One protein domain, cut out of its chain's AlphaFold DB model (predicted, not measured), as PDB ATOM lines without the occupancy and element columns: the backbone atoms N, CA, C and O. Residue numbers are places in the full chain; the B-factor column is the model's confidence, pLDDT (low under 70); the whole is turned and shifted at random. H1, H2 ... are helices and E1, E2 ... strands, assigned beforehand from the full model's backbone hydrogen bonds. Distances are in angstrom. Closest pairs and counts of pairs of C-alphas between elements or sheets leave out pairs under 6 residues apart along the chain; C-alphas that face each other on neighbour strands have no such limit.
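What this domain is: This is residues 4 to 204 of the 208 residues of an uncharacterized protein of Limosilactobacillus fastidiosus (UniProt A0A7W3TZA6). Two long helices, H1 and H7, stick out at opposite ends of a small body, with residues 4 to 35 and 192 to 204 standing free. In the body H5 packs on a strongly twisted sheet of five strands, and H3 reaches from the sheet to H7. The printed part has 201 residues, with seven named helices and five named strands in the order H1 H2 E1 E2 H3 H4 H5 H6 E3 E4 E5 H7; the class is mixed. The sheet order is E1 E2 E3 E4 E5, mixed, with E2 and E3 parallel. The whole is extended, with a radius of gyration of the C-alphas of 28.2 A and spans of 111 by 51 by 26 A.

Where its parts are: H1, residues 4 to 53, begins at C-alpha 4 (45.183, 158.167, 135.251) and is 73.4 A long. H2 is residues 57 to 63, E1 64 to 70 (17.3 A), E2 75 to 80, H3 82 to 100 (26.5 A) and H4 102 to 107. H5, residues 121 to 136 (21.7 A), has a kink of 37 degrees near residue 128. H6 is residues 138 to 144, E3 149 to 153, E4 159 to 164 and E5 167 to 170. H7, residues 173 to 204 (46.4 A), ends at C-alpha 204 (35.988, 121.613, 31.657).

How they stand to each other: E1 and E2 are an antiparallel hairpin, with N 67 and O 77 2.8 A apart. E2 and E3 are parallel, with N 78 and O 151 2.8 A apart, and form a strand-helix-strand unit, two parallel strands with H3, H4, H5 and H6 between them. E3, E4 and E5 form a meander, each strand the antiparallel neighbour of the one before; N 150 and O 163 are 2.8 A apart, as are N 169 and O 162. H5 is on the sheet; its closest C-alphas to E3 are Cys 131 and Val 150, 6.1 A. H1 touches H5 at a steep tilt of 57 degrees, opposite ways, with C-alphas 51 and 133 closest at 6.5 A. H3 touches H7 at a steep tilt of 44 degrees, the same way, with C-alphas 100 and 184 closest at 4.8 A. H1 and H7 are apart. Every O i to N i+4 pair is within hydrogen-bond range in H1, H3, H4 and H6, but 8 of 12 in H5, 25 of 28 in H7 and 1 of 3 in H2, which has 2 of 4 O i to N i+3 pairs within range.

The domain as a whole: The C-alphas of Lys 5 and Asn 204, the two farthest apart, are 111.2 A apart. The printed part has no cut. The link H4 to H5, residues 108 to 120, is long. Mean pLDDT of the printed part is 82.2, and residues 101 to 119 are among those under 70.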
ATOM      1  N   MET A   4      45.895 157.809 136.483       62.22
ATOM      2  CA  MET A   4      45.183 158.167 135.251       62.22
ATOM      3  C   MET A   4      45.717 159.453 134.599       62.22
ATOM      4  O   MET A   4      45.926 159.480 133.393       62.22
ATOM      5  N   LYS A   5      46.008 160.508 135.375       67.00
ATOM      6  CA  LYS A   5      46.528 161.776 134.823       67.00
ATOM      7  C   LYS A   5      47.922 161.609 134.211       67.00
ATOM      8  O   LYS A   5      48.208 162.238 133.199       67.00
ATOM      9  N   LYS A   6      48.761 160.747 134.796       71.62
ATOM     10  CA  LYS A   6      50.106 160.449 134.281       71.62
ATOM     11  C   LYS A   6      50.041 159.674 132.957       71.62
ATOM     12  O   LYS A   6      50.703 160.060 132.005       71.62
ATOM     13  N   LEU A   7      49.152 158.680 132.866       68.62
ATOM     14  CA  LEU A   7      48.938 157.884 131.651       68.62
ATOM     15  C   LEU A   7      48.430 158.737 130.470       68.62
ATOM     16  O   LEU A   7      48.946 158.637 129.362       68.62
ATOM     17  N   PHE A   8      47.476 159.641 130.723       69.62
ATOM     18  CA  PHE A   8      46.991 160.596 129.718       69.62
ATOM     19  C   PHE A   8      48.084 161.564 129.246       69.62
ATOM     20  O   PHE A   8      48.159 161.891 128.062       69.62
ATOM     21  N   GLN A   9      48.941 162.024 130.160       76.69
ATOM     22  CA  GLN A   9      50.026 162.952 129.842       76.69
ATOM     23  C   GLN A   9      51.148 162.274 129.038       76.69
ATOM     24  O   GLN A   9      51.695 162.885 128.119       76.69
ATOM     25  N   ASP A  10      51.439 161.003 129.326       78.56
ATOM     26  CA  ASP A  10      52.399 160.194 128.573       78.56
ATOM     27  C   ASP A  10      51.866 159.835 127.172       78.56
ATOM     28  O   ASP A  10      52.600 159.959 126.191       78.56
ATOM     29  N   HIS A  11      50.573 159.508 127.034       80.75
ATOM     30  CA  HIS A  11      49.940 159.315 125.722       80.75
ATOM     31  C   HIS A  11      49.906 160.593 124.882       80.75
ATOM     32  O   HIS A  11      50.215 160.544 123.694       80.75
ATOM     33  N   LYS A  12      49.611 161.751 125.486       83.88
ATOM     34  CA  LYS A  12      49.647 163.039 124.779       83.88
ATOM     35  C   LYS A  12      51.044 163.347 124.224       83.88
ATOM     36  O   LYS A  12      51.172 163.697 123.056       83.88
ATOM     37  N   ARG A  13      52.094 163.136 125.027       82.31
ATOM     38  CA  ARG A  13      53.495 163.304 124.595       82.31
ATOM     39  C   ARG A  13      53.903 162.318 123.500       82.31
ATOM     40  O   ARG A  13      54.706 162.661 122.637       82.31
ATOM     41  N   LEU A  14      53.385 161.090 123.539       85.56
ATOM     42  CA  LEU A  14      53.629 160.090 122.499       85.56
ATOM     43  C   LEU A  14      52.961 160.492 121.175       85.56
ATOM     44  O   LEU A  14      53.607 160.439 120.133       85.56
ATOM     45  N   ILE A  15      51.713 160.968 121.225       88.38
ATOM     46  CA  ILE A  15      50.981 161.475 120.056       88.38
ATOM     47  C   ILE A  15      51.706 162.677 119.437       88.38
ATOM     48  O   ILE A  15      51.908 162.698 118.227       88.38
ATOM     49  N   GLU A  16      52.168 163.638 120.240       89.19
ATOM     50  CA  GLU A  16      52.938 164.797 119.753       89.19
ATOM     51  C   GLU A  16      54.220 164.375 119.012       89.19
ATOM     52  O   GLU A  16      54.524 164.907 117.944       89.19
ATOM     53  N   LYS A  17      54.945 163.370 119.525       90.19
ATOM     54  CA  LYS A  17      56.127 162.814 118.845       90.19
ATOM     55  C   LYS A  17      55.768 162.124 117.530       90.19
ATOM     56  O   LYS A  17      56.472 162.321 116.543       90.19
ATOM     57  N   ILE A  18      54.687 161.341 117.504       91.62
ATOM     58  CA  ILE A  18      54.214 160.668 116.285       91.62
ATOM     59  C   ILE A  18      53.833 161.704 115.225       91.62
ATOM     60  O   ILE A  18      54.272 161.587 114.085       91.62
ATOM     61  N   ILE A  19      53.093 162.751 115.601       92.25
ATOM     62  CA  ILE A  19      52.742 163.853 114.694       92.25
ATOM     63  C   ILE A  19      54.012 164.516 114.152       92.25
ATOM     64  O   ILE A  19      54.117 164.717 112.946       92.25
ATOM     65  N   GLY A  20      54.999 164.790 115.010       91.81
ATOM     66  CA  GLY A  20      56.288 165.338 114.584       91.81
ATOM     67  C   GLY A  20      56.985 164.476 113.524       91.81
ATOM     68  O   GLY A  20      57.420 164.999 112.500       91.81
ATOM     69  N   VAL A  21      57.033 163.153 113.719       92.69
ATOM     70  CA  VAL A  21      57.615 162.215 112.741       92.69
ATOM     71  C   VAL A  21      56.824 162.206 111.430       92.69
ATOM     72  O   VAL A  21      57.423 162.259 110.357       92.69
ATOM     73  N   VAL A  22      55.491 162.185 111.498       93.69
ATOM     74  CA  VAL A  22      54.628 162.211 110.305       93.69
ATOM     75  C   VAL A  22      54.838 163.495 109.501       93.69
ATOM     76  O   VAL A  22      54.978 163.429 108.282       93.69
ATOM     77  N   VAL A  23      54.936 164.654 110.160       93.88
ATOM     78  CA  VAL A  23      55.201 165.936 109.487       93.88
ATOM     79  C   VAL A  23      56.552 165.915 108.772       93.88
ATOM     80  O   VAL A  23      56.633 166.325 107.616       93.88
ATOM     81  N   VAL A  24      57.602 165.392 109.414       94.19
ATOM     82  CA  VAL A  24      58.923 165.259 108.779       94.19
ATOM     83  C   VAL A  24      58.852 164.357 107.547       94.19
ATOM     84  O   VAL A  24      59.375 164.729 106.499       94.19
ATOM     85  N   LEU A  25      58.164 163.214 107.626       93.12
ATOM     86  CA  LEU A  25      57.996 162.313 106.480       93.12
ATOM     87  C   LEU A  25      57.271 162.993 105.312       93.12
ATOM     88  O   LEU A  25      57.717 162.890 104.170       93.12
ATOM     89  N   VAL A  26      56.196 163.735 105.592       93.31
ATOM     90  CA  VAL A  26      55.463 164.493 104.566       93.31
ATOM     91  C   VAL A  26      56.359 165.549 103.917       93.31
ATOM     92  O   VAL A  26      56.368 165.661 102.692       93.31
ATOM     93  N   LEU A  27      57.153 166.285 104.701       94.25
ATOM     94  CA  LEU A  27      58.084 167.288 104.174       94.25
ATOM     95  C   LEU A  27      59.188 166.666 103.314       94.25
ATOM     96  O   LEU A  27      59.534 167.230 102.280       94.25
ATOM     97  N   VAL A  28      59.710 165.498 103.699       93.31
ATOM     98  CA  VAL A  28      60.707 164.766 102.904       93.31
ATOM     99  C   VAL A  28      60.114 164.331 101.564       93.31
ATOM    100  O   VAL A  28      60.733 164.556 100.525       93.31
ATOM    101  N   ILE A  29      58.899 163.772 101.561       91.62
ATOM    102  CA  ILE A  29      58.211 163.346 100.332       91.62
ATOM    103  C   ILE A  29      57.903 164.554  99.436       91.62
ATOM    104  O   ILE A  29      58.184 164.528  98.238       91.62
ATOM    105  N   ALA A  30      57.363 165.634 100.005       91.25
ATOM    106  CA  ALA A  30      57.056 166.853  99.264       91.25
ATOM    107  C   ALA A  30      58.324 167.499  98.685       91.25
ATOM    108  O   ALA A  30      58.359 167.841  97.503       91.25
ATOM    109  N   GLY A  31      59.385 167.610  99.489       91.00
ATOM    110  CA  GLY A  31      60.677 168.141  99.062       91.00
ATOM    111  C   GLY A  31      61.301 167.314  97.941       91.00
ATOM    112  O   GLY A  31      61.780 167.878  96.958       91.00
ATOM    113  N   TYR A  32      61.225 165.984  98.035       92.38
ATOM    114  CA  TYR A  32      61.663 165.085  96.972       92.38
ATOM    115  C   TYR A  32      60.879 165.308  95.671       92.38
ATOM    116  O   TYR A  32      61.486 165.456  94.611       92.38
ATOM    117  N   ASN A  33      59.549 165.410  95.741       90.19
ATOM    118  CA  ASN A  33      58.711 165.651  94.563       90.19
ATOM    119  C   ASN A  33      59.014 167.004  93.898       90.19
ATOM    120  O   ASN A  33      59.121 167.077  92.674       90.19
ATOM    121  N   ILE A  34      59.207 168.065  94.691       91.56
ATOM    122  CA  ILE A  34      59.580 169.397  94.189       91.56
ATOM    123  C   ILE A  34      60.957 169.350  93.520       91.56
ATOM    124  O   ILE A  34      61.132 169.877  92.420       91.56
ATOM    125  N   TYR A  35      61.928 168.694  94.157       91.50
ATOM    126  CA  TYR A  35      63.270 168.536  93.610       91.50
ATOM    127  C   TYR A  35      63.255 167.784  92.273       91.50
ATOM    128  O   TYR A  35      63.875 168.228  91.306       91.50
ATOM    129  N   GLN A  36      62.500 166.687  92.194       91.06
ATOM    130  CA  GLN A  36      62.341 165.922  90.960       91.06
ATOM    131  C   GLN A  36      61.677 166.747  89.857       91.06
ATOM    132  O   GLN A  36      62.158 166.769  88.727       91.06
ATOM    133  N   HIS A  37      60.622 167.500  90.179       91.62
ATOM    134  CA  HIS A  37      59.966 168.378  89.214       91.62
ATOM    135  C   HIS A  37      60.911 169.465  88.673       91.62
ATOM    136  O   HIS A  37      60.929 169.747  87.468       91.62
ATOM    137  N   HIS A  38      61.745 170.041  89.542       92.69
ATOM    138  CA  HIS A  38      62.766 171.002  89.137       92.69
ATOM    139  C   HIS A  38      63.805 170.369  88.198       92.69
ATOM    140  O   HIS A  38      64.080 170.918  87.130       92.69
ATOM    141  N   GLN A  39      64.322 169.186  88.546       93.31
ATOM    142  CA  GLN A  39      65.267 168.442  87.705       93.31
ATOM    143  C   GLN A  39      64.672 168.087  86.337       93.31
ATOM    144  O   GLN A  39      65.323 168.289  85.313       93.31
ATOM    145  N   ASN A  40      63.420 167.628  86.297       94.00
ATOM    146  CA  ASN A  40      62.704 167.326  85.056       94.00
ATOM    147  C   ASN A  40      62.573 168.569  84.164       94.00
ATOM    148  O   ASN A  40      62.828 168.507  82.962       94.00
ATOM    149  N   THR A  41      62.246 169.722  84.755       94.00
ATOM    150  CA  THR A  41      62.110 170.995  84.031       94.00
ATOM    151  C   THR A  41      63.443 171.463  83.441       94.00
ATOM    152  O   THR A  41      63.513 171.867  82.278       94.00
ATOM    153  N   GLU A  42      64.522 171.391  84.218       94.12
ATOM    154  CA  GLU A  42      65.863 171.772  83.765       94.12
ATOM    155  C   GLU A  42      66.430 170.797  82.725       94.12
ATOM    156  O   GLU A  42      67.125 171.215  81.790       94.12
ATOM    157  N   ALA A  43      66.130 169.502  82.843       92.69
ATOM    158  CA  ALA A  43      66.473 168.511  81.831       92.69
ATOM    159  C   ALA A  43      65.698 168.761  80.531       92.69
ATOM    160  O   ALA A  43      66.314 168.809  79.469       92.69
ATOM    161  N   LYS A  44      64.389 169.042  80.606       94.19
ATOM    162  CA  LYS A  44      63.556 169.387  79.443       94.19
ATOM    163  C   LYS A  44      64.121 170.570  78.665       94.19
ATOM    164  O   LYS A  44      64.337 170.455  77.462       94.19
ATOM    165  N   LYS A  45      64.454 171.675  79.346       92.81
ATOM    166  CA  LYS A  45      65.088 172.844  78.706       92.81
ATOM    167  C   LYS A  45      66.413 172.489  78.035       92.81
ATOM    168  O   LYS A  45      66.697 172.970  76.938       92.81
ATOM    169  N   ALA A  46      67.232 171.667  78.693       91.88
ATOM    170  CA  ALA A  46      68.513 171.245  78.146       91.88
ATOM    171  C   ALA A  46      68.337 170.382  76.889       91.88
ATOM    172  O   ALA A  46      68.991 170.666  75.891       91.88
ATOM    173  N   ILE A  47      67.415 169.416  76.900       91.31
ATOM    174  CA  ILE A  47      67.081 168.585  75.732       91.31
ATOM    175  C   ILE A  47      66.580 169.461  74.584       91.31
ATOM    176  O   ILE A  47      67.116 169.388  73.484       91.31
ATOM    177  N   THR A  48      65.633 170.370  74.845       90.38
ATOM    178  CA  THR A  48      65.150 171.318  73.828       90.38
ATOM    179  C   THR A  48      66.296 172.126  73.221       90.38
ATOM    180  O   THR A  48      66.348 172.311  72.007       90.38
ATOM    181  N   LYS A  49      67.234 172.603  74.048       89.81
ATOM    182  CA  LYS A  49      68.408 173.335  73.566       89.81
ATOM    183  C   LYS A  49      69.301 172.454  72.695       89.81
ATOM    184  O   LYS A  49      69.740 172.922  71.652       89.81
ATOM    185  N   VAL A  50      69.550 171.208  73.103       89.12
ATOM    186  CA  VAL A  50      70.352 170.245  72.333       89.12
ATOM    187  C   VAL A  50      69.744 170.034  70.955       89.12
ATOM    188  O   VAL A  50      70.434 170.264  69.962       89.12
ATOM    189  N   CYS A  51      68.457 169.692  70.888       86.38
ATOM    190  CA  CYS A  51      67.775 169.439  69.625       86.38
ATOM    191  C   CYS A  51      67.793 170.675  68.711       86.38
ATOM    192  O   CYS A  51      68.217 170.571  67.570       86.38
ATOM    193  N   LYS A  52      67.479 171.872  69.229       85.50
ATOM    194  CA  LYS A  52      67.506 173.116  68.432       85.50
ATOM    195  C   LYS A  52      68.903 173.518  67.954       85.50
ATOM    196  O   LYS A  52      69.037 174.189  66.939       85.50
ATOM    197  N   SER A  53      69.942 173.162  68.710       83.62
ATOM    198  CA  SER A  53      71.339 173.479  68.374       83.62
ATOM    199  C   SER A  53      72.004 172.471  67.438       83.62
ATOM    200  O   SER A  53      73.116 172.721  66.981       83.62
ATOM    201  N   THR A  54      71.365 171.327  67.187       80.19
ATOM    202  CA  THR A  54      71.920 170.273  66.338       80.19
ATOM    203  C   THR A  54      71.471 170.539  64.899       80.19
ATOM    204  O   THR A  54      70.271 170.475  64.652       80.19
ATOM    205  N   PRO A  55      72.378 170.850  63.949       72.06
ATOM    206  CA  PRO A  55      72.010 171.334  62.615       72.06
ATOM    207  C   PRO A  55      70.954 170.509  61.860       72.06
ATOM    208  O   PRO A  55      69.990 171.124  61.412       72.06
ATOM    209  N   PRO A  56      71.043 169.163  61.764       71.44
ATOM    210  CA  PRO A  56      70.005 168.378  61.086       71.44
ATOM    211  C   PRO A  56      68.636 168.453  61.782       71.44
ATOM    212  O   PRO A  56      67.614 168.296  61.136       71.44
ATOM    213  N   LEU A  57      68.597 168.767  63.079       73.81
ATOM    214  CA  LEU A  57      67.373 168.806  63.885       73.81
ATOM    215  C   LEU A  57      66.773 170.199  64.053       73.81
ATOM    216  O   LEU A  57      65.655 170.322  64.543       73.81
ATOM    217  N   ALA A  58      67.498 171.258  63.689       69.38
ATOM    218  CA  ALA A  58      67.016 172.624  63.866       69.38
ATOM    219  C   ALA A  58      65.724 172.888  63.067       69.38
ATOM    220  O   ALA A  58      64.881 173.652  63.537       69.38
ATOM    221  N   GLY A  59      65.569 172.230  61.909       67.75
ATOM    222  CA  GLY A  59      64.337 172.209  61.114       67.75
ATOM    223  C   GLY A  59      63.330 171.158  61.588       67.75
ATOM    224  O   GLY A  59      62.177 171.499  61.797       67.75
ATOM    225  N   MET A  60      63.779 169.928  61.861       68.50
ATOM    226  CA  MET A  60      62.910 168.788  62.217       68.50
ATOM    227  C   MET A  60      62.262 168.904  63.605       68.50
ATOM    228  O   MET A  60      61.290 168.226  63.917       68.50
ATOM    229  N   PHE A  61      62.781 169.750  64.503       69.69
ATOM    230  CA  PHE A  61      62.215 169.877  65.849       69.69
ATOM    231  C   PHE A  61      60.800 170.485  65.861       69.69
ATOM    232  O   PHE A  61      60.138 170.412  66.892       69.69
ATOM    233  N   SER A  62      60.315 171.078  64.761       72.75
ATOM    234  CA  SER A  62      58.891 171.428  64.622       72.75
ATOM    235  C   SER A  62      57.984 170.204  64.530       72.75
ATOM    236  O   SER A  62      56.808 170.296  64.879       72.75
ATOM    237  N   ASP A  63      58.537 169.063  64.121       84.00
ATOM    238  CA  ASP A  63      57.793 167.822  63.922       84.00
ATOM    239  C   ASP A  63      57.685 166.987  65.192       84.00
ATOM    240  O   ASP A  63      56.946 166.004  65.239       84.00
ATOM    241  N   TYR A  64      58.372 167.421  66.253       87.19
ATOM    242  CA  TYR A  64      58.406 166.747  67.537       87.19
ATOM    243  C   TYR A  64      58.052 167.676  68.697       87.19
ATOM    244  O   TYR A  64      58.590 168.769  68.863       87.19
ATOM    245  N   GLN A  65      57.226 167.177  69.609       90.94
ATOM    246  CA  GLN A  65      56.928 167.814  70.885       90.94
ATOM    247  C   GLN A  65      57.476 166.978  72.042       90.94
ATOM    248  O   GLN A  65      57.211 165.786  72.132       90.94
ATOM    249  N   ILE A  66      58.179 167.599  72.995       93.00
ATOM    250  CA  ILE A  66      58.529 166.923  74.257       93.00
ATOM    251  C   ILE A  66      57.291 166.871  75.160       93.00
ATOM    252  O   ILE A  66      56.891 167.906  75.721       93.00
ATOM    253  N   ILE A  67      56.738 165.673  75.347       93.56
ATOM    254  CA  ILE A  67      55.581 165.410  76.208       93.56
ATOM    255  C   ILE A  67      56.029 165.406  77.671       93.56
ATOM    256  O   ILE A  67      55.608 166.267  78.447       93.56
ATOM    257  N   ASP A  68      56.958 164.516  78.023       95.06
ATOM    258  CA  ASP A  68      57.447 164.338  79.392       95.06
ATOM    259  C   ASP A  68      58.967 164.124  79.443       95.06
ATOM    260  O   ASP A  68      59.606 163.703  78.477       95.06
ATOM    261  N   VAL A  69      59.554 164.467  80.588       96.00
ATOM    262  CA  VAL A  69      60.966 164.242  80.898       96.00
ATOM    263  C   VAL A  69      61.076 163.770  82.334       96.00
ATOM    264  O   VAL A  69      60.713 164.487  83.262       96.00
ATOM    265  N   ASN A  70      61.677 162.603  82.525       95.00
ATOM    266  CA  ASN A  70      62.011 162.068  83.832       95.00
ATOM    267  C   ASN A  70      63.531 162.014  83.986       95.00
ATOM    268  O   ASN A  70      64.171 161.061  83.547       95.00
ATOM    269  N   ALA A  71      64.119 163.026  84.621       92.38
ATOM    270  CA  ALA A  71      65.567 163.131  84.787       92.38
ATOM    271  C   ALA A  71      66.140 162.032  85.694       92.38
ATOM    272  O   ALA A  71      67.253 161.563  85.472       92.38
ATOM    273  N   HIS A  72      65.372 161.585  86.691       90.81
ATOM    274  CA  HIS A  72      65.790 160.519  87.599       90.81
ATOM    275  C   HIS A  72      65.894 159.162  86.905       90.81
ATOM    276  O   HIS A  72      66.882 158.454  87.079       90.81
ATOM    277  N   LYS A  73      64.890 158.820  86.090       93.06
ATOM    278  CA  LYS A  73      64.887 157.603  85.266       93.06
ATOM    279  C   LYS A  73      65.634 157.777  83.941       93.06
ATOM    280  O   LYS A  73      65.815 156.793  83.240       93.06
ATOM    281  N   LYS A  74      66.051 159.005  83.613       93.75
ATOM    282  CA  LYS A  74      66.669 159.408  82.340       93.75
ATOM    283  C   LYS A  74      65.813 159.039  81.130       93.75
ATOM    284  O   LYS A  74      66.297 158.464  80.163       93.75
ATOM    285  N   ILE A  75      64.525 159.353  81.196       95.31
ATOM    286  CA  ILE A  75      63.575 159.097  80.110       95.31
ATOM    287  C   ILE A  75      63.131 160.432  79.527       95.31
ATOM    288  O   ILE A  75      62.861 161.376  80.272       95.31
ATOM    289  N   VAL A  76      63.038 160.497  78.206       95.44
ATOM    290  CA  VAL A  76      62.371 161.583  77.492       95.44
ATOM    291  C   VAL A  76      61.351 161.010  76.519       95.44
ATOM    292  O   VAL A  76      61.663 160.109  75.741       95.44
ATOM    293  N   ASP A  77      60.146 161.564  76.576       96.38
ATOM    294  CA  ASP A  77      59.015 161.187  75.742       96.38
ATOM    295  C   ASP A  77      58.753 162.288  74.704       96.38
ATOM    296  O   ASP A  77      58.488 163.445  75.052       96.38
ATOM    297  N   PHE A  78      58.814 161.923  73.426       94.88
ATOM    298  CA  PHE A  78      58.517 162.781  72.283       94.88
ATOM    299  C   PHE A  78      57.227 162.358  71.589       94.88
ATOM    300  O   PHE A  78      56.994 161.171  71.402       94.88
ATOM    301  N   GLN A  79      56.431 163.319  71.137       94.56
ATOM    302  CA  GLN A  79      55.309 163.106  70.229       94.56
ATOM    303  C   GLN A  79      55.676 163.610  68.846       94.56
ATOM    304  O   GLN A  79      56.116 164.749  68.728       94.56
ATOM    305  N   MET A  80      55.445 162.800  67.824       92.62
ATOM    306  CA  MET A  80      55.398 163.274  66.445       92.62
ATOM    307  C   MET A  80      54.156 164.144  66.240       92.62
ATOM    308  O   MET A  80      53.096 163.863  66.808       92.62
ATOM    309  N   ASN A  81      54.262 165.160  65.390       92.25
ATOM    310  CA  ASN A  81      53.097 165.871  64.878       92.25
ATOM    311  C   ASN A  81      52.265 164.965  63.942       92.25
ATOM    312  O   ASN A  81      52.634 163.825  63.629       92.25
ATOM    313  N   GLU A  82      51.099 165.458  63.523       91.19
ATOM    314  CA  GLU A  82      50.202 164.704  62.638       91.19
ATOM    315  C   GLU A  82      50.824 164.432  61.267       91.19
ATOM    316  O   GLU A  82      50.674 163.326  60.751       91.19
ATOM    317  N   GLU A  83      51.553 165.397  60.704       90.50
ATOM    318  CA  GLU A  83      52.191 165.281  59.390       90.50
ATOM    319  C   GLU A  83      53.207 164.137  59.359       90.50
ATOM    320  O   GLU A  83      53.056 163.199  58.577       90.50
ATOM    321  N   LEU A  84      54.166 164.139  60.285       88.31
ATOM    322  CA  LEU A  84      55.183 163.102  60.407       88.31
ATOM    323  C   LEU A  84      54.576 161.741  60.773       88.31
ATOM    324  O   LEU A  84      55.015 160.702  60.280       88.31
ATOM    325  N   SER A  85      53.525 161.723  61.596       90.75
ATOM    326  CA  SER A  85      52.806 160.483  61.920       90.75
ATOM    327  C   SER A  85      52.104 159.882  60.702       90.75
ATOM    328  O   SER A  85      52.094 158.661  60.534       90.75
ATOM    329  N   ASN A  86      51.516 160.725  59.852       89.38
ATOM    330  CA  ASN A  86      50.875 160.302  58.612       89.38
ATOM    331  C   ASN A  86      51.909 159.875  57.572       89.38
ATOM    332  O   ASN A  86      51.696 158.863  56.908       89.38
ATOM    333  N   ALA A  87      53.039 160.577  57.484       87.44
ATOM    334  CA  ALA A  87      54.164 160.172  56.654       87.44
ATOM    335  C   ALA A  87      54.681 158.788  57.077       87.44
ATOM    336  O   ALA A  87      54.868 157.925  56.225       87.44
ATOM    337  N   LEU A  88      54.806 158.528  58.387       89.19
ATOM    338  CA  LEU A  88      55.225 157.221  58.908       89.19
ATOM    339  C   LEU A  88      54.237 156.131  58.522       89.19
ATOM    340  O   LEU A  88      54.632 155.074  58.042       89.19
ATOM    341  N   LYS A  89      52.944 156.402  58.692       87.50
ATOM    342  CA  LYS A  89      51.895 155.475  58.274       87.50
ATOM    343  C   LYS A  89      51.947 155.205  56.767       87.50
ATOM    344  O   LYS A  89      51.816 154.056  56.367       87.50
ATOM    345  N   SER A  90      52.135 156.239  55.949       85.25
ATOM    346  CA  SER A  90      52.234 156.105  54.493       85.25
ATOM    347  C   SER A  90      53.450 155.280  54.090       85.25
ATOM    348  O   SER A  90      53.320 154.390  53.263       85.25
ATOM    349  N   ASN A  91      54.605 155.539  54.706       84.25
ATOM    350  CA  ASN A  91      55.840 154.816  54.428       84.25
ATOM    351  C   ASN A  91      55.734 153.340  54.840       84.25
ATOM    352  O   ASN A  91      56.122 152.471  54.074       84.25
ATOM    353  N   ILE A  92      55.114 153.048  55.991       84.62
ATOM    354  CA  ILE A  92      54.808 151.672  56.409       84.62
ATOM    355  C   ILE A  92      53.865 150.990  55.415       84.62
ATOM    356  O   ILE A  92      54.101 149.848  55.044       84.62
ATOM    357  N   ASN A  93      52.791 151.667  55.000       81.75
ATOM    358  CA  ASN A  93      51.829 151.093  54.063       81.75
ATOM    359  C   ASN A  93      52.477 150.776  52.714       81.75
ATOM    360  O   ASN A  93      52.245 149.696  52.191       81.75
ATOM    361  N   GLN A  94      53.285 151.697  52.189       77.62
ATOM    362  CA  GLN A  94      54.024 151.496  50.947       77.62
ATOM    363  C   GLN A  94      55.012 150.335  51.084       77.62
ATOM    364  O   GLN A  94      54.976 149.410  50.290       77.62
ATOM    365  N   TYR A  95      55.795 150.313  52.166       77.44
ATOM    366  CA  TYR A  95      56.717 149.217  52.445       77.44
ATOM    367  C   TYR A  95      56.004 147.857  52.491       77.44
ATOM    368  O   TYR A  95      56.491 146.886  51.927       77.44
ATOM    369  N   VAL A  96      54.834 147.767  53.128       77.75
ATOM    370  CA  VAL A  96      54.050 146.521  53.153       77.75
ATOM    371  C   VAL A  96      53.511 146.163  51.766       77.75
ATOM    372  O   VAL A  96      53.586 144.997  51.392       77.75
ATOM    373  N   ASP A  97      52.983 147.128  51.011       74.44
ATOM    374  CA  ASP A  97      52.431 146.896  49.667       74.44
ATOM    375  C   ASP A  97      53.499 146.342  48.714       74.44
ATOM    376  O   ASP A  97      53.300 145.289  48.106       74.44
ATOM    377  N   ASP A  98      54.679 146.965  48.700       73.00
ATOM    378  CA  ASP A  98      55.812 146.571  47.857       73.00
ATOM    379  C   ASP A  98      56.284 145.131  48.152       73.00
ATOM    380  O   ASP A  98      56.722 144.413  47.253       73.00
ATOM    381  N   HIS A  99      56.172 144.677  49.407       72.12
ATOM    382  CA  HIS A  99      56.663 143.358  49.825       72.12
ATOM    383  C   HIS A  99      55.586 142.259  49.848       72.12
ATOM    384  O   HIS A  99      55.930 141.076  49.862       72.12
ATOM    385  N   VAL A 100      54.295 142.612  49.852       72.81
ATOM    386  CA  VAL A 100      53.172 141.651  49.854       72.81
ATOM    387  C   VAL A 100      52.532 141.507  48.463       72.81
ATOM    388  O   VAL A 100      51.954 140.461  48.161       72.81
ATOM    389  N   SER A 101      52.648 142.505  47.579       66.94
ATOM    390  CA  SER A 101      51.976 142.516  46.272       66.94
ATOM    391  C   SER A 101      52.441 141.399  45.323       66.94
ATOM    392  O   SER A 101      53.573 141.361  44.831       66.94
ATOM    393  N   THR A 102      51.508 140.510  44.966       59.97
ATOM    394  CA  THR A 102      51.711 139.441  43.973       59.97
ATOM    395  C   THR A 102      51.857 139.989  42.550       59.97
ATOM    396  O   THR A 102      52.563 139.396  41.739       59.97
ATOM    397  N   LEU A 103      51.216 141.122  42.227       55.47
ATOM    398  CA  LEU A 103      51.329 141.777  40.915       55.47
ATOM    399  C   LEU A 103      52.760 142.271  40.672       55.47
ATOM    400  O   LEU A 103      53.304 142.028  39.595       55.47
ATOM    401  N   ASN A 104      53.390 142.862  41.688       59.47
ATOM    402  CA  ASN A 104      54.774 143.332  41.602       59.47
ATOM    403  C   ASN A 104      55.749 142.141  41.499       59.47
ATOM    404  O   ASN A 104      56.706 142.189  40.729       59.47
ATOM    405  N   ARG A 105      55.463 141.009  42.165       56.47
ATOM    406  CA  ARG A 105      56.236 139.754  42.008       56.47
ATOM    407  C   ARG A 105      56.053 139.075  40.642       56.47
ATOM    408  O   ARG A 105      57.012 138.517  40.117       56.47
ATOM    409  N   LEU A 106      54.843 139.086  40.075       54.75
ATOM    410  CA  LEU A 106      54.508 138.391  38.819       54.75
ATOM    411  C   LEU A 106      54.904 139.177  37.567       54.75
ATOM    412  O   LEU A 106      55.324 138.577  36.577       54.75
ATOM    413  N   PHE A 107      54.750 140.498  37.594       60.62
ATOM    414  CA  PHE A 107      55.003 141.366  36.441       60.62
ATOM    415  C   PHE A 107      56.304 142.165  36.564       60.62
ATOM    416  O   PHE A 107      56.699 142.816  35.597       60.62
ATOM    417  N   GLY A 108      56.998 142.024  37.700       51.31
ATOM    418  CA  GLY A 108      58.180 142.795  38.051       51.31
ATOM    419  C   GLY A 108      57.790 144.217  38.432       51.31
ATOM    420  O   GLY A 108      57.127 144.911  37.662       51.31
ATOM    421  N   ASP A 109      58.217 144.666  39.607       53.81
ATOM    422  CA  ASP A 109      58.159 146.085  39.919       53.81
ATOM    423  C   ASP A 109      59.225 146.814  39.092       53.81
ATOM    424  O   ASP A 109      60.408 146.467  39.129       53.81
ATOM    425  N   THR A 110      58.811 147.792  38.289       47.56
ATOM    426  CA  THR A 110      59.734 148.613  37.485       47.56
ATOM    427  C   THR A 110      60.403 149.720  38.292       47.56
ATOM    428  O   THR A 110      61.335 150.351  37.792       47.56
ATOM    429  N   GLU A 111      59.963 149.955  39.526       49.09
ATOM    430  CA  GLU A 111      60.541 150.956  40.414       49.09
ATOM    431  C   GLU A 111      60.995 150.280  41.712       49.09
ATOM    432  O   GLU A 111      60.296 150.274  42.715       49.09
ATOM    433  N   GLU A 112      62.206 149.707  41.695       44.53
ATOM    434  CA  GLU A 112      62.957 149.433  42.925       44.53
ATOM    435  C   GLU A 112      63.072 150.752  43.706       44.53
ATOM    436  O   GLU A 112      63.890 151.625  43.395       44.53
ATOM    437  N   HIS A 113      62.213 150.934  44.706       47.59
ATOM    438  CA  HIS A 113      62.266 152.085  45.587       47.59
ATOM    439  C   HIS A 113      63.423 151.890  46.565       47.59
ATOM    440  O   HIS A 113      63.325 151.263  47.613       47.59
ATOM    441  N   SER A 114      64.575 152.394  46.127       41.41
ATOM    442  CA  SER A 114      65.881 152.199  46.732       41.41
ATOM    443  C   SER A 114      65.992 152.793  48.140       41.41
ATOM    444  O   SER A 114      66.287 153.980  48.304       41.41
ATOM    445  N   ASP A 115      65.956 151.932  49.145       43.16
ATOM    446  CA  ASP A 115      67.060 151.820  50.087       43.16
ATOM    447  C   ASP A 115      67.417 150.340  50.299       43.16
ATOM    448  O   ASP A 115      66.682 149.541  50.866       43.16
ATOM    449  N   ASN A 116      68.593 149.939  49.811       40.84
ATOM    450  CA  ASN A 116      69.114 148.563  49.851       40.84
ATOM    451  C   ASN A 116      69.398 148.023  51.278       40.84
ATOM    452  O   ASN A 116      70.236 147.139  51.452       40.84
ATOM    453  N   GLU A 117      68.743 148.556  52.311       46.03
ATOM    454  CA  GLU A 117      68.912 148.186  53.718       46.03
ATOM    455  C   GLU A 117      67.596 147.823  54.437       46.03
ATOM    456  O   GLU A 117      67.654 147.433  55.604       46.03
ATOM    457  N   GLY A 118      66.428 147.916  53.782       53.81
ATOM    458  CA  GLY A 118      65.150 147.462  54.354       53.81
ATOM    459  C   GLY A 118      64.699 148.233  55.603       53.81
ATOM    460  O   GLY A 118      64.053 147.663  56.484       53.81
ATOM    461  N   ASN A 119      65.072 149.510  55.727       61.91
ATOM    462  CA  ASN A 119      64.667 150.366  56.844       61.91
ATOM    463  C   ASN A 119      63.575 151.345  56.397       61.91
ATOM    464  O   ASN A 119      63.547 151.768  55.252       61.91
ATOM    465  N   LEU A 120      62.688 151.764  57.305       73.38
ATOM    466  CA  LEU A 120      61.745 152.833  56.973       73.38
ATOM    467  C   LEU A 120      62.506 154.158  56.898       73.38
ATOM    468  O   LEU A 120      63.249 154.506  57.826       73.38
ATOM    469  N   SER A 121      62.262 154.941  55.847       76.88
ATOM    470  CA  SER A 121      62.973 156.206  55.613       76.88
ATOM    471  C   SER A 121      62.877 157.150  56.817       76.88
ATOM    472  O   SER A 121      63.880 157.696  57.270       76.88
ATOM    473  N   ILE A 122      61.695 157.244  57.429       80.12
ATOM    474  CA  ILE A 122      61.419 158.114  58.582       80.12
ATOM    475  C   ILE A 122      62.224 157.727  59.824       80.12
ATOM    476  O   ILE A 122      62.628 158.605  60.594       80.12
ATOM    477  N   THR A 123      62.509 156.439  60.022       81.12
ATOM    478  CA  THR A 123      63.369 155.999  61.124       81.12
ATOM    479  C   THR A 123      64.763 156.593  60.971       81.12
ATOM    480  O   THR A 123      65.285 157.159  61.931       81.12
ATOM    481  N   GLY A 124      65.349 156.497  59.776       77.88
ATOM    482  CA  GLY A 124      66.716 156.941  59.504       77.88
ATOM    483  C   GLY A 124      66.863 158.457  59.383       77.88
ATOM    484  O   GLY A 124      67.830 159.023  59.896       77.88
ATOM    485  N   THR A 125      65.910 159.129  58.736       80.44
ATOM    486  CA  THR A 125      66.033 160.557  58.412       80.44
ATOM    487  C   THR A 125      65.505 161.474  59.505       80.44
ATOM    488  O   THR A 125      66.091 162.529  59.719       80.44
ATOM    489  N   GLU A 126      64.461 161.072  60.237       83.81
ATOM    490  CA  GLU A 126      63.772 161.954  61.192       83.81
ATOM    491  C   GLU A 126      63.983 161.519  62.649       83.81
ATOM    492  O   GLU A 126      64.305 162.334  63.517       83.81
ATOM    493  N   VAL A 127      63.814 160.225  62.952       86.88
ATOM    494  CA  VAL A 127      63.806 159.723  64.342       86.88
ATOM    495  C   VAL A 127      65.216 159.458  64.871       86.88
ATOM    496  O   VAL A 127      65.571 159.826  65.993       86.88
ATOM    497  N   GLN A 128      66.060 158.802  64.084       88.19
ATOM    498  CA  GLN A 128      67.402 158.421  64.508       88.19
ATOM    499  C   GLN A 128      68.287 159.639  64.846       88.19
ATOM    500  O   GLN A 128      68.952 159.607  65.891       88.19
ATOM    501  N   PRO A 129      68.264 160.757  64.090       87.81
ATOM    502  CA  PRO A 129      69.035 161.946  64.437       87.81
ATOM    503  C   PRO A 129      68.634 162.562  65.783       87.81
ATOM    504  O   PRO A 129      69.518 162.969  66.545       87.81
ATOM    505  N   ILE A 130      67.336 162.597  66.130       88.31
ATOM    506  CA  ILE A 130      66.880 163.161  67.413       88.31
ATOM    507  C   ILE A 130      67.334 162.294  68.587       88.31
ATOM    508  O   ILE A 130      67.843 162.816  69.584       88.31
ATOM    509  N   CYS A 131      67.253 160.973  68.431       88.38
ATOM    510  CA  CYS A 131      67.772 160.013  69.395       88.38
ATOM    511  C   CYS A 131      69.287 160.183  69.608       88.38
ATOM    512  O   CYS A 131      69.743 160.317  70.751       88.38
ATOM    513  N   TYR A 132      70.063 160.267  68.522       87.12
ATOM    514  CA  TYR A 132      71.511 160.468  68.598       87.12
ATOM    515  C   TYR A 132      71.901 161.798  69.222       87.12
ATOM    516  O   TYR A 132      72.833 161.839  70.028       87.12
ATOM    517  N   ALA A 133      71.223 162.893  68.879       86.88
ATOM    518  CA  ALA A 133      71.571 164.209  69.399       86.88
ATOM    519  C   ALA A 133      71.490 164.247  70.927       86.88
ATOM    520  O   ALA A 133      72.374 164.797  71.580       86.88
ATOM    521  N   ILE A 134      70.476 163.610  71.513       85.94
ATOM    522  CA  ILE A 134      70.305 163.559  72.969       85.94
ATOM    523  C   ILE A 134      71.359 162.650  73.606       85.94
ATOM    524  O   ILE A 134      72.010 163.053  74.572       85.94
ATOM    525  N   ALA A 135      71.564 161.452  73.050       82.44
ATOM    526  CA  ALA A 135      72.489 160.463  73.600       82.44
ATOM    527  C   ALA A 135      73.967 160.900  73.519       82.44
ATOM    528  O   ALA A 135      74.751 160.623  74.431       82.44
ATOM    529  N   SER A 136      74.347 161.620  72.458       82.19
ATOM    530  CA  SER A 136      75.743 161.973  72.153       82.19
ATOM    531  C   SER A 136      76.156 163.391  72.575       82.19
ATOM    532  O   SER A 136      77.352 163.709  72.575       82.19
ATOM    533  N   ASN A 137      75.222 164.269  72.973       87.94
ATOM    534  CA  ASN A 137      75.567 165.651  73.309       87.94
ATOM    535  C   ASN A 137      76.449 165.737  74.566       87.94
ATOM    536  O   ASN A 137      75.995 165.549  75.694       87.94
ATOM    537  N   LYS A 138      77.719 166.115  74.375       85.56
ATOM    538  CA  LYS A 138      78.736 166.189  75.441       85.56
ATOM    539  C   LYS A 138      78.310 167.054  76.631       85.56
ATOM    540  O   LYS A 138      78.553 166.678  77.775       85.56
ATOM    541  N   THR A 139      77.686 168.204  76.380       85.44
ATOM    542  CA  THR A 139      77.266 169.142  77.433       85.44
ATOM    543  C   THR A 139      76.120 168.568  78.259       85.44
ATOM    544  O   THR A 139      76.153 168.621  79.488       85.44
ATOM    545  N   PHE A 140      75.125 167.987  77.590       87.06
ATOM    546  CA  PHE A 140      73.988 167.339  78.231       87.06
ATOM    547  C   PHE A 140      74.426 166.121  79.044       87.06
ATOM    548  O   PHE A 140      74.145 166.048  80.239       87.06
ATOM    549  N   VAL A 141      75.214 165.233  78.438       86.81
ATOM    550  CA  VAL A 141      75.762 164.034  79.083       86.81
ATOM    551  C   VAL A 141      76.633 164.387  80.289       86.81
ATOM    552  O   VAL A 141      76.560 163.714  81.314       86.81
ATOM    553  N   LYS A 142      77.430 165.462  80.223       87.38
ATOM    554  CA  LYS A 142      78.228 165.922  81.371       87.38
ATOM    555  C   LYS A 142      77.353 166.376  82.546       87.38
ATOM    556  O   LYS A 142      77.750 166.189  83.691       87.38
ATOM    557  N   LYS A 143      76.189 166.980  82.277       87.12
ATOM    558  CA  LYS A 143      75.285 167.513  83.312       87.12
ATOM    559  C   LYS A 143      74.319 166.460  83.867       87.12
ATOM    560  O   LYS A 143      74.065 166.463  85.064       87.12
ATOM    561  N   TYR A 144      73.798 165.575  83.019       86.06
ATOM    562  CA  TYR A 144      72.714 164.644  83.367       86.06
ATOM    563  C   TYR A 144      73.094 163.156  83.242       86.06
ATOM    564  O   TYR A 144      72.280 162.275  83.523       86.06
ATOM    565  N   GLY A 145      74.334 162.854  82.855       84.50
ATOM    566  CA  GLY A 145      74.838 161.495  82.669       84.50
ATOM    567  C   GLY A 145      74.427 160.850  81.339       84.50
ATOM    568  O   GLY A 145      73.583 161.359  80.607       84.50
ATOM    569  N   LYS A 146      75.045 159.700  81.040       87.62
ATOM    570  CA  LYS A 146      74.705 158.824  79.900       87.62
ATOM    571  C   LYS A 146      73.497 157.928  80.206       87.62
ATOM    572  O   LYS A 146      73.079 157.849  81.367       87.62
ATOM    573  N   GLY A 147      73.011 157.220  79.183       87.19
ATOM    574  CA  GLY A 147      71.982 156.181  79.302       87.19
ATOM    575  C   GLY A 147      70.565 156.740  79.323       87.19
ATOM    576  O   GLY A 147      69.754 156.321  80.141       87.19
ATOM    577  N   TRP A 148      70.301 157.753  78.496       92.88
ATOM    578  CA  TRP A 148      68.953 158.285  78.338       92.88
ATOM    579  C   TRP A 148      68.147 157.399  77.392       92.88
ATOM    580  O   TRP A 148      68.603 157.093  76.292       92.88
ATOM    581  N   THR A 149      66.947 157.019  77.819       95.19
ATOM    582  CA  THR A 149      65.961 156.357  76.968       95.19
ATOM    583  C   THR A 149      65.115 157.421  76.283       95.19
ATOM    584  O   THR A 149      64.465 158.232  76.946       95.19
ATOM    585  N   VAL A 150      65.104 157.401  74.956       94.38
ATOM    586  CA  VAL A 150      64.259 158.259  74.125       94.38
ATOM    587  C   VAL A 150      63.087 157.424  73.637       94.38
ATOM    588  O   VAL A 150      63.283 156.396  72.990       94.38
ATOM    589  N   LYS A 151      61.871 157.850  73.959       96.06
ATOM    590  CA  LYS A 151      60.645 157.232  73.463       96.06
ATOM    591  C   LYS A 151      59.952 158.190  72.521       96.06
ATOM    592  O   LYS A 151      59.818 159.370  72.837       96.06
ATOM    593  N   VAL A 152      59.500 157.677  71.386       94.44
ATOM    594  CA  VAL A 152      58.799 158.474  70.383       94.44
ATOM    595  C   VAL A 152      57.439 157.853  70.121       94.44
ATOM    596  O   VAL A 152      57.323 156.684  69.743       94.44
ATOM    597  N   TYR A 153      56.411 158.652  70.351       94.56
ATOM    598  CA  TYR A 153      55.014 158.328  70.144       94.56
ATOM    599  C   TYR A 153      54.536 159.007  68.862       94.56
ATOM    600  O   TYR A 153      54.997 160.097  68.524       94.56
ATOM    601  N   ASN A 154      53.591 158.389  68.161       93.25
ATOM    602  CA  ASN A 154      52.887 159.075  67.082       93.25
ATOM    603  C   ASN A 154      51.917 160.139  67.637       93.25
ATOM    604  O   ASN A 154      51.710 160.253  68.850       93.25
ATOM    605  N   ALA A 155      51.271 160.883  66.744       91.06
ATOM    606  CA  ALA A 155      50.308 161.926  67.080       91.06
ATOM    607  C   ALA A 155      49.133 161.411  67.931       91.06
ATOM    608  O   ALA A 155      48.615 162.146  68.764       91.06
ATOM    609  N   GLN A 156      48.757 160.134  67.804       91.56
ATOM    610  CA  GLN A 156      47.699 159.505  68.605       91.56
ATOM    611  C   GLN A 156      48.187 158.974  69.968       91.56
ATOM    612  O   GLN A 156      47.417 158.347  70.693       91.56
ATOM    613  N   GLY A 157      49.455 159.188  70.329       90.38
ATOM    614  CA  GLY A 157      50.026 158.747  71.604       90.38
ATOM    615  C   GLY A 157      50.407 157.263  71.650       90.38
ATOM    616  O   GLY A 157      50.665 156.730  72.729       90.38
ATOM    617  N   LYS A 158      50.468 156.572  70.506       92.81
ATOM    618  CA  LYS A 158      50.961 155.191  70.419       92.81
ATOM    619  C   LYS A 158      52.482 155.190  70.312       92.81
ATOM    620  O   LYS A 158      53.038 155.860  69.444       92.81
ATOM    621  N   LEU A 159      53.145 154.417  71.170       94.12
ATOM    622  CA  LEU A 159      54.600 154.255  71.161       94.12
ATOM    623  C   LEU A 159      55.051 153.577  69.861       94.12
ATOM    624  O   LEU A 159      54.608 152.468  69.568       94.12
ATOM    625  N   GLN A 160      55.926 154.244  69.110       92.38
ATOM    626  CA  GLN A 160      56.482 153.743  67.850       92.38
ATOM    627  C   GLN A 160      57.947 153.336  68.016       92.38
ATOM    628  O   GLN A 160      58.335 152.249  67.592       92.38
ATOM    629  N   TYR A 161      58.736 154.172  68.700       93.75
ATOM    630  CA  TYR A 161      60.174 153.965  68.850       93.75
ATOM    631  C   TYR A 161      60.617 154.008  70.304       93.75
ATOM    632  O   TYR A 161      60.153 154.837  71.094       93.75
ATOM    633  N   VAL A 162      61.585 153.158  70.631       94.75
ATOM    634  CA  VAL A 162      62.355 153.211  71.874       94.75
ATOM    635  C   VAL A 162      63.825 153.113  71.512       94.75
ATOM    636  O   VAL A 162      64.255 152.122  70.928       94.75
ATOM    637  N   TYR A 163      64.597 154.120  71.896       93.69
ATOM    638  CA  TYR A 163      66.035 154.184  71.677       93.69
ATOM    639  C   TYR A 163      66.771 154.314  73.006       93.69
ATOM    640  O   TYR A 163      66.410 155.139  73.848       93.69
ATOM    641  N   GLN A 164      67.806 153.507  73.201       92.88
ATOM    642  CA  GLN A 164      68.622 153.510  74.409       92.88
ATOM    643  C   GLN A 164      69.999 152.916  74.111       92.88
ATOM    644  O   GLN A 164      70.099 151.939  73.377       92.88
ATOM    645  N   ASP A 165      71.045 153.473  74.728       87.19
ATOM    646  CA  ASP A 165      72.419 152.950  74.654       87.19
ATOM    647  C   ASP A 165      72.884 152.689  73.213       87.19
ATOM    648  O   ASP A 165      73.376 151.617  72.868       87.19
ATOM    649  N   ASP A 166      72.686 153.701  72.372       84.31
ATOM    650  CA  ASP A 166      73.105 153.746  70.974       84.31
ATOM    651  C   ASP A 166      72.403 152.761  70.017       84.31
ATOM    652  O   ASP A 166      72.876 152.520  68.905       84.31
ATOM    653  N   LYS A 167      71.247 152.218  70.420       89.69
ATOM    654  CA  LYS A 167      70.438 151.304  69.602       89.69
ATOM    655  C   LYS A 167      68.933 151.501  69.779       89.69
ATOM    656  O   LYS A 167      68.457 151.917  70.838       89.69
ATOM    657  N   PHE A 168      68.168 151.124  68.755       89.81
ATOM    658  CA  PHE A 168      66.719 150.968  68.866       89.81
ATOM    659  C   PHE A 168      66.387 149.650  69.572       89.81
ATOM    660  O   PHE A 168      66.799 148.578  69.139       89.81
ATOM    661  N   LEU A 169      65.644 149.742  70.672       91.31
ATOM    662  CA  LEU A 169      65.026 148.600  71.351       91.31
ATOM    663  C   LEU A 169      63.654 148.270  70.755       91.31
ATOM    664  O   LEU A 169      63.209 147.131  70.823       91.31
ATOM    665  N   GLN A 170      62.988 149.281  70.200       89.56
ATOM    666  CA  GLN A 170      61.720 149.154  69.499       89.56
ATOM    667  C   GLN A 170      61.730 150.119  68.315       89.56
ATOM    668  O   GLN A 170      62.070 151.293  68.484       89.56
ATOM    669  N   LYS A 171      61.354 149.617  67.142       88.50
ATOM    670  CA  LYS A 171      61.079 150.387  65.927       88.50
ATOM    671  C   LYS A 171      60.094 149.587  65.055       88.50
ATOM    672  O   LYS A 171      60.068 148.359  65.211       88.50
ATOM    673  N   PRO A 172      59.254 150.221  64.219       85.12
ATOM    674  CA  PRO A 172      58.220 149.522  63.455       85.12
ATOM    675  C   PRO A 172      58.754 148.361  62.606       85.12
ATOM    676  O   PRO A 172      58.126 147.308  62.567       85.12
ATOM    677  N   GLU A 173      59.947 148.506  62.028       81.06
ATOM    678  CA  GLU A 173      60.611 147.513  61.175       81.06
ATOM    679  C   GLU A 173      60.751 146.145  61.844       81.06
ATOM    680  O   GLU A 173      60.580 145.127  61.187       81.06
ATOM    681  N   LEU A 174      60.979 146.106  63.164       80.25
ATOM    682  CA  LEU A 174      61.132 144.849  63.912       80.25
ATOM    683  C   LEU A 174      59.869 143.976  63.896       80.25
ATOM    684  O   LEU A 174      59.951 142.789  64.191       80.25
ATOM    685  N   TYR A 175      58.706 144.561  63.614       78.19
ATOM    686  CA  TYR A 175      57.431 143.846  63.554       78.19
ATOM    687  C   TYR A 175      56.951 143.624  62.118       78.19
ATOM    688  O   TYR A 175      56.139 142.727  61.891       78.19
ATOM    689  N   LEU A 176      57.430 144.425  61.161       77.75
ATOM    690  CA  LEU A 176      56.935 144.408  59.784       77.75
ATOM    691  C   LEU A 176      57.286 143.118  59.049       77.75
ATOM    692  O   LEU A 176      56.430 142.609  58.339       77.75
ATOM    693  N   GLU A 177      58.466 142.544  59.281       73.69
ATOM    694  CA  GLU A 177      58.903 141.308  58.613       73.69
ATOM    695  C   GLU A 177      57.900 140.158  58.813       73.69
ATOM    696  O   GLU A 177      57.420 139.573  57.849       73.69
ATOM    697  N   SER A 178      57.464 139.926  60.056       77.81
ATOM    698  CA  SER A 178      56.460 138.892  60.362       77.81
ATOM    699  C   SER A 178      55.081 139.157  59.742       77.81
ATOM    700  O   SER A 178      54.343 138.224  59.433       77.81
ATOM    701  N   VAL A 179      54.708 140.431  59.579       78.44
ATOM    702  CA  VAL A 179      53.427 140.828  58.974       78.44
ATOM    703  C   VAL A 179      53.479 140.640  57.462       78.44
ATOM    704  O   VAL A 179      52.505 140.176  56.876       78.44
ATOM    705  N   ILE A 180      54.614 140.973  56.854       80.00
ATOM    706  CA  ILE A 180      54.874 140.810  55.425       80.00
ATOM    707  C   ILE A 180      54.892 139.332  55.052       80.00
ATOM    708  O   ILE A 180      54.198 138.949  54.121       80.00
ATOM    709  N   GLU A 181      55.624 138.500  55.798       80.12
ATOM    710  CA  GLU A 181      55.720 137.060  55.527       80.12
ATOM    711  C   GLU A 181      54.334 136.401  55.540       80.12
ATOM    712  O   GLU A 181      53.944 135.743  54.577       80.12
ATOM    713  N   LYS A 182      53.539 136.680  56.581       82.00
ATOM    714  CA  LYS A 182      52.162 136.186  56.685       82.00
ATOM    715  C   LYS A 182      51.260 136.715  55.566       82.00
ATOM    716  O   LYS A 182      50.433 135.977  55.045       82.00
ATOM    717  N   GLY A 183      51.397 137.994  55.212       79.31
ATOM    718  CA  GLY A 183      50.624 138.601  54.129       79.31
ATOM    719  C   GLY A 183      50.938 137.972  52.772       79.31
ATOM    720  O   GLY A 183      50.022 137.692  52.004       79.31
ATOM    721  N   ALA A 184      52.215 137.715  52.492       78.06
ATOM    722  CA  ALA A 184      52.649 137.072  51.258       78.06
ATOM    723  C   ALA A 184      52.105 135.639  51.140       78.06
ATOM    724  O   ALA A 184      51.613 135.272  50.076       78.06
ATOM    725  N   GLU A 185      52.128 134.862  52.228       81.25
ATOM    726  CA  GLU A 185      51.568 133.503  52.271       81.25
ATOM    727  C   GLU A 185      50.059 133.495  51.968       81.25
ATOM    728  O   GLU A 185      49.625 132.828  51.029       81.25
ATOM    729  N   GLU A 186      49.268 134.307  52.679       81.62
ATOM    730  CA  GLU A 186      47.810 134.400  52.472       81.62
ATOM    731  C   GLU A 186      47.441 134.835  51.039       81.62
ATOM    732  O   GLU A 186      46.420 134.419  50.478       81.62
ATOM    733  N   HIS A 187      48.258 135.692  50.424       78.00
ATOM    734  CA  HIS A 187      48.053 136.135  49.048       78.00
ATOM    735  C   HIS A 187      48.460 135.080  48.007       78.00
ATOM    736  O   HIS A 187      47.738 134.907  47.020       78.00
ATOM    737  N   ASP A 188      49.562 134.354  48.215       76.25
ATOM    738  CA  ASP A 188      50.016 133.274  47.327       76.25
ATOM    739  C   ASP A 188      49.036 132.077  47.345       76.25
ATOM    740  O   ASP A 188      48.749 131.485  46.296       76.25
ATOM    741  N   GLU A 189      48.445 131.763  48.503       81.88
ATOM    742  CA  GLU A 189      47.365 130.773  48.631       81.88
ATOM    743  C   GLU A 189      46.139 131.169  47.792       81.88
ATOM    744  O   GLU A 189      45.703 130.408  46.924       81.88
ATOM    745  N   ASN A 190      45.637 132.398  47.963       78.69
ATOM    746  CA  ASN A 190      44.507 132.913  47.181       78.69
ATOM    747  C   ASN A 190      44.793 132.917  45.667       78.69
ATOM    748  O   ASN A 190      43.914 132.604  44.858       78.69
ATOM    749  N   ALA A 191      46.015 133.266  45.254       75.12
ATOM    750  CA  ALA A 191      46.410 133.239  43.845       75.12
ATOM    751  C   ALA A 191      46.391 131.812  43.271       75.12
ATOM    752  O   ALA A 191      45.963 131.605  42.128       75.12
ATOM    753  N   THR A 192      46.812 130.828  44.067       79.38
ATOM    754  CA  THR A 192      46.765 129.407  43.707       79.38
ATOM    755  C   THR A 192      45.322 128.946  43.518       79.38
ATOM    756  O   THR A 192      45.001 128.407  42.459       79.38
ATOM    757  N   GLU A 193      44.425 129.250  44.460       80.81
ATOM    758  CA  GLU A 193      43.001 128.893  44.369       80.81
ATOM    759  C   GLU A 193      42.319 129.487  43.126       80.81
ATOM    760  O   GLU A 193      41.587 128.795  42.411       80.81
ATOM    761  N   ILE A 194      42.586 130.761  42.816       76.94
ATOM    762  CA  ILE A 194      42.063 131.413  41.605       76.94
ATOM    763  C   ILE A 194      42.609 130.726  40.349       76.94
ATOM    764  O   ILE A 194      41.856 130.474  39.404       76.94
ATOM    765  N   THR A 195      43.904 130.407  40.328       76.81
ATOM    766  CA  THR A 195      44.545 129.738  39.190       76.81
ATOM    767  C   THR A 195      43.954 128.350  38.967       76.81
ATOM    768  O   THR A 195      43.602 128.011  37.836       76.81
ATOM    769  N   GLU A 196      43.769 127.563  40.026       81.06
ATOM    770  CA  GLU A 196      43.103 126.260  39.967       81.06
ATOM    771  C   GLU A 196      41.658 126.384  39.477       81.06
ATOM    772  O   GLU A 196      41.235 125.627  38.602       81.06
ATOM    773  N   ALA A 197      40.903 127.369  39.969       79.00
ATOM    774  CA  ALA A 197      39.540 127.627  39.512       79.00
ATOM    775  C   ALA A 197      39.489 127.979  38.014       79.00
ATOM    776  O   ALA A 197      38.635 127.462  37.288       79.00
ATOM    777  N   VAL A 198      40.422 128.804  37.524       78.00
ATOM    778  CA  VAL A 198      40.540 129.148  36.097       78.00
ATOM    779  C   VAL A 198      40.927 127.925  35.267       78.00
ATOM    780  O   VAL A 198      40.288 127.661  34.248       78.00
ATOM    781  N   LEU A 199      41.924 127.149  35.696       77.50
ATOM    782  CA  LEU A 199      42.345 125.928  35.005       77.50
ATOM    783  C   LEU A 199      41.212 124.900  34.939       77.50
ATOM    784  O   LEU A 199      40.991 124.316  33.880       77.50
ATOM    785  N   ASN A 200      40.440 124.737  36.014       81.62
ATOM    786  CA  ASN A 200      39.258 123.877  36.037       81.62
ATOM    787  C   ASN A 200      38.156 124.391  35.097       81.62
ATOM    788  O   ASN A 200      37.542 123.602  34.380       81.62
ATOM    789  N   ALA A 201      37.922 125.706  35.041       75.06
ATOM    790  CA  ALA A 201      36.933 126.307  34.144       75.06
ATOM    791  C   ALA A 201      37.320 126.183  32.657       75.06
ATOM    792  O   ALA A 201      36.457 125.950  31.809       75.06
ATOM    793  N   VAL A 202      38.607 126.325  32.329       77.56
ATOM    794  CA  VAL A 202      39.123 126.163  30.960       77.56
ATOM    795  C   VAL A 202      39.213 124.681  30.579       77.56
ATOM    796  O   VAL A 202      38.841 124.314  29.468       77.56
ATOM    797  N   GLY A 203      39.646 123.817  31.498       60.09
ATOM    798  CA  GLY A 203      39.743 122.371  31.299       60.09
ATOM    799  C   GLY A 203      38.385 121.692  31.114       60.09
ATOM    800  O   GLY A 203      38.252 120.835  30.244       60.09
ATOM    801  N   ASN A 204      37.351 122.122  31.848       56.34
ATOM    802  CA  ASN A 204      35.988 121.613  31.657       56.34
ATOM    803  C   ASN A 204      35.349 122.061  30.335       56.34
ATOM    804  O   ASN A 204      34.520 121.334  29.802       56.34
TER     805      ASN A 204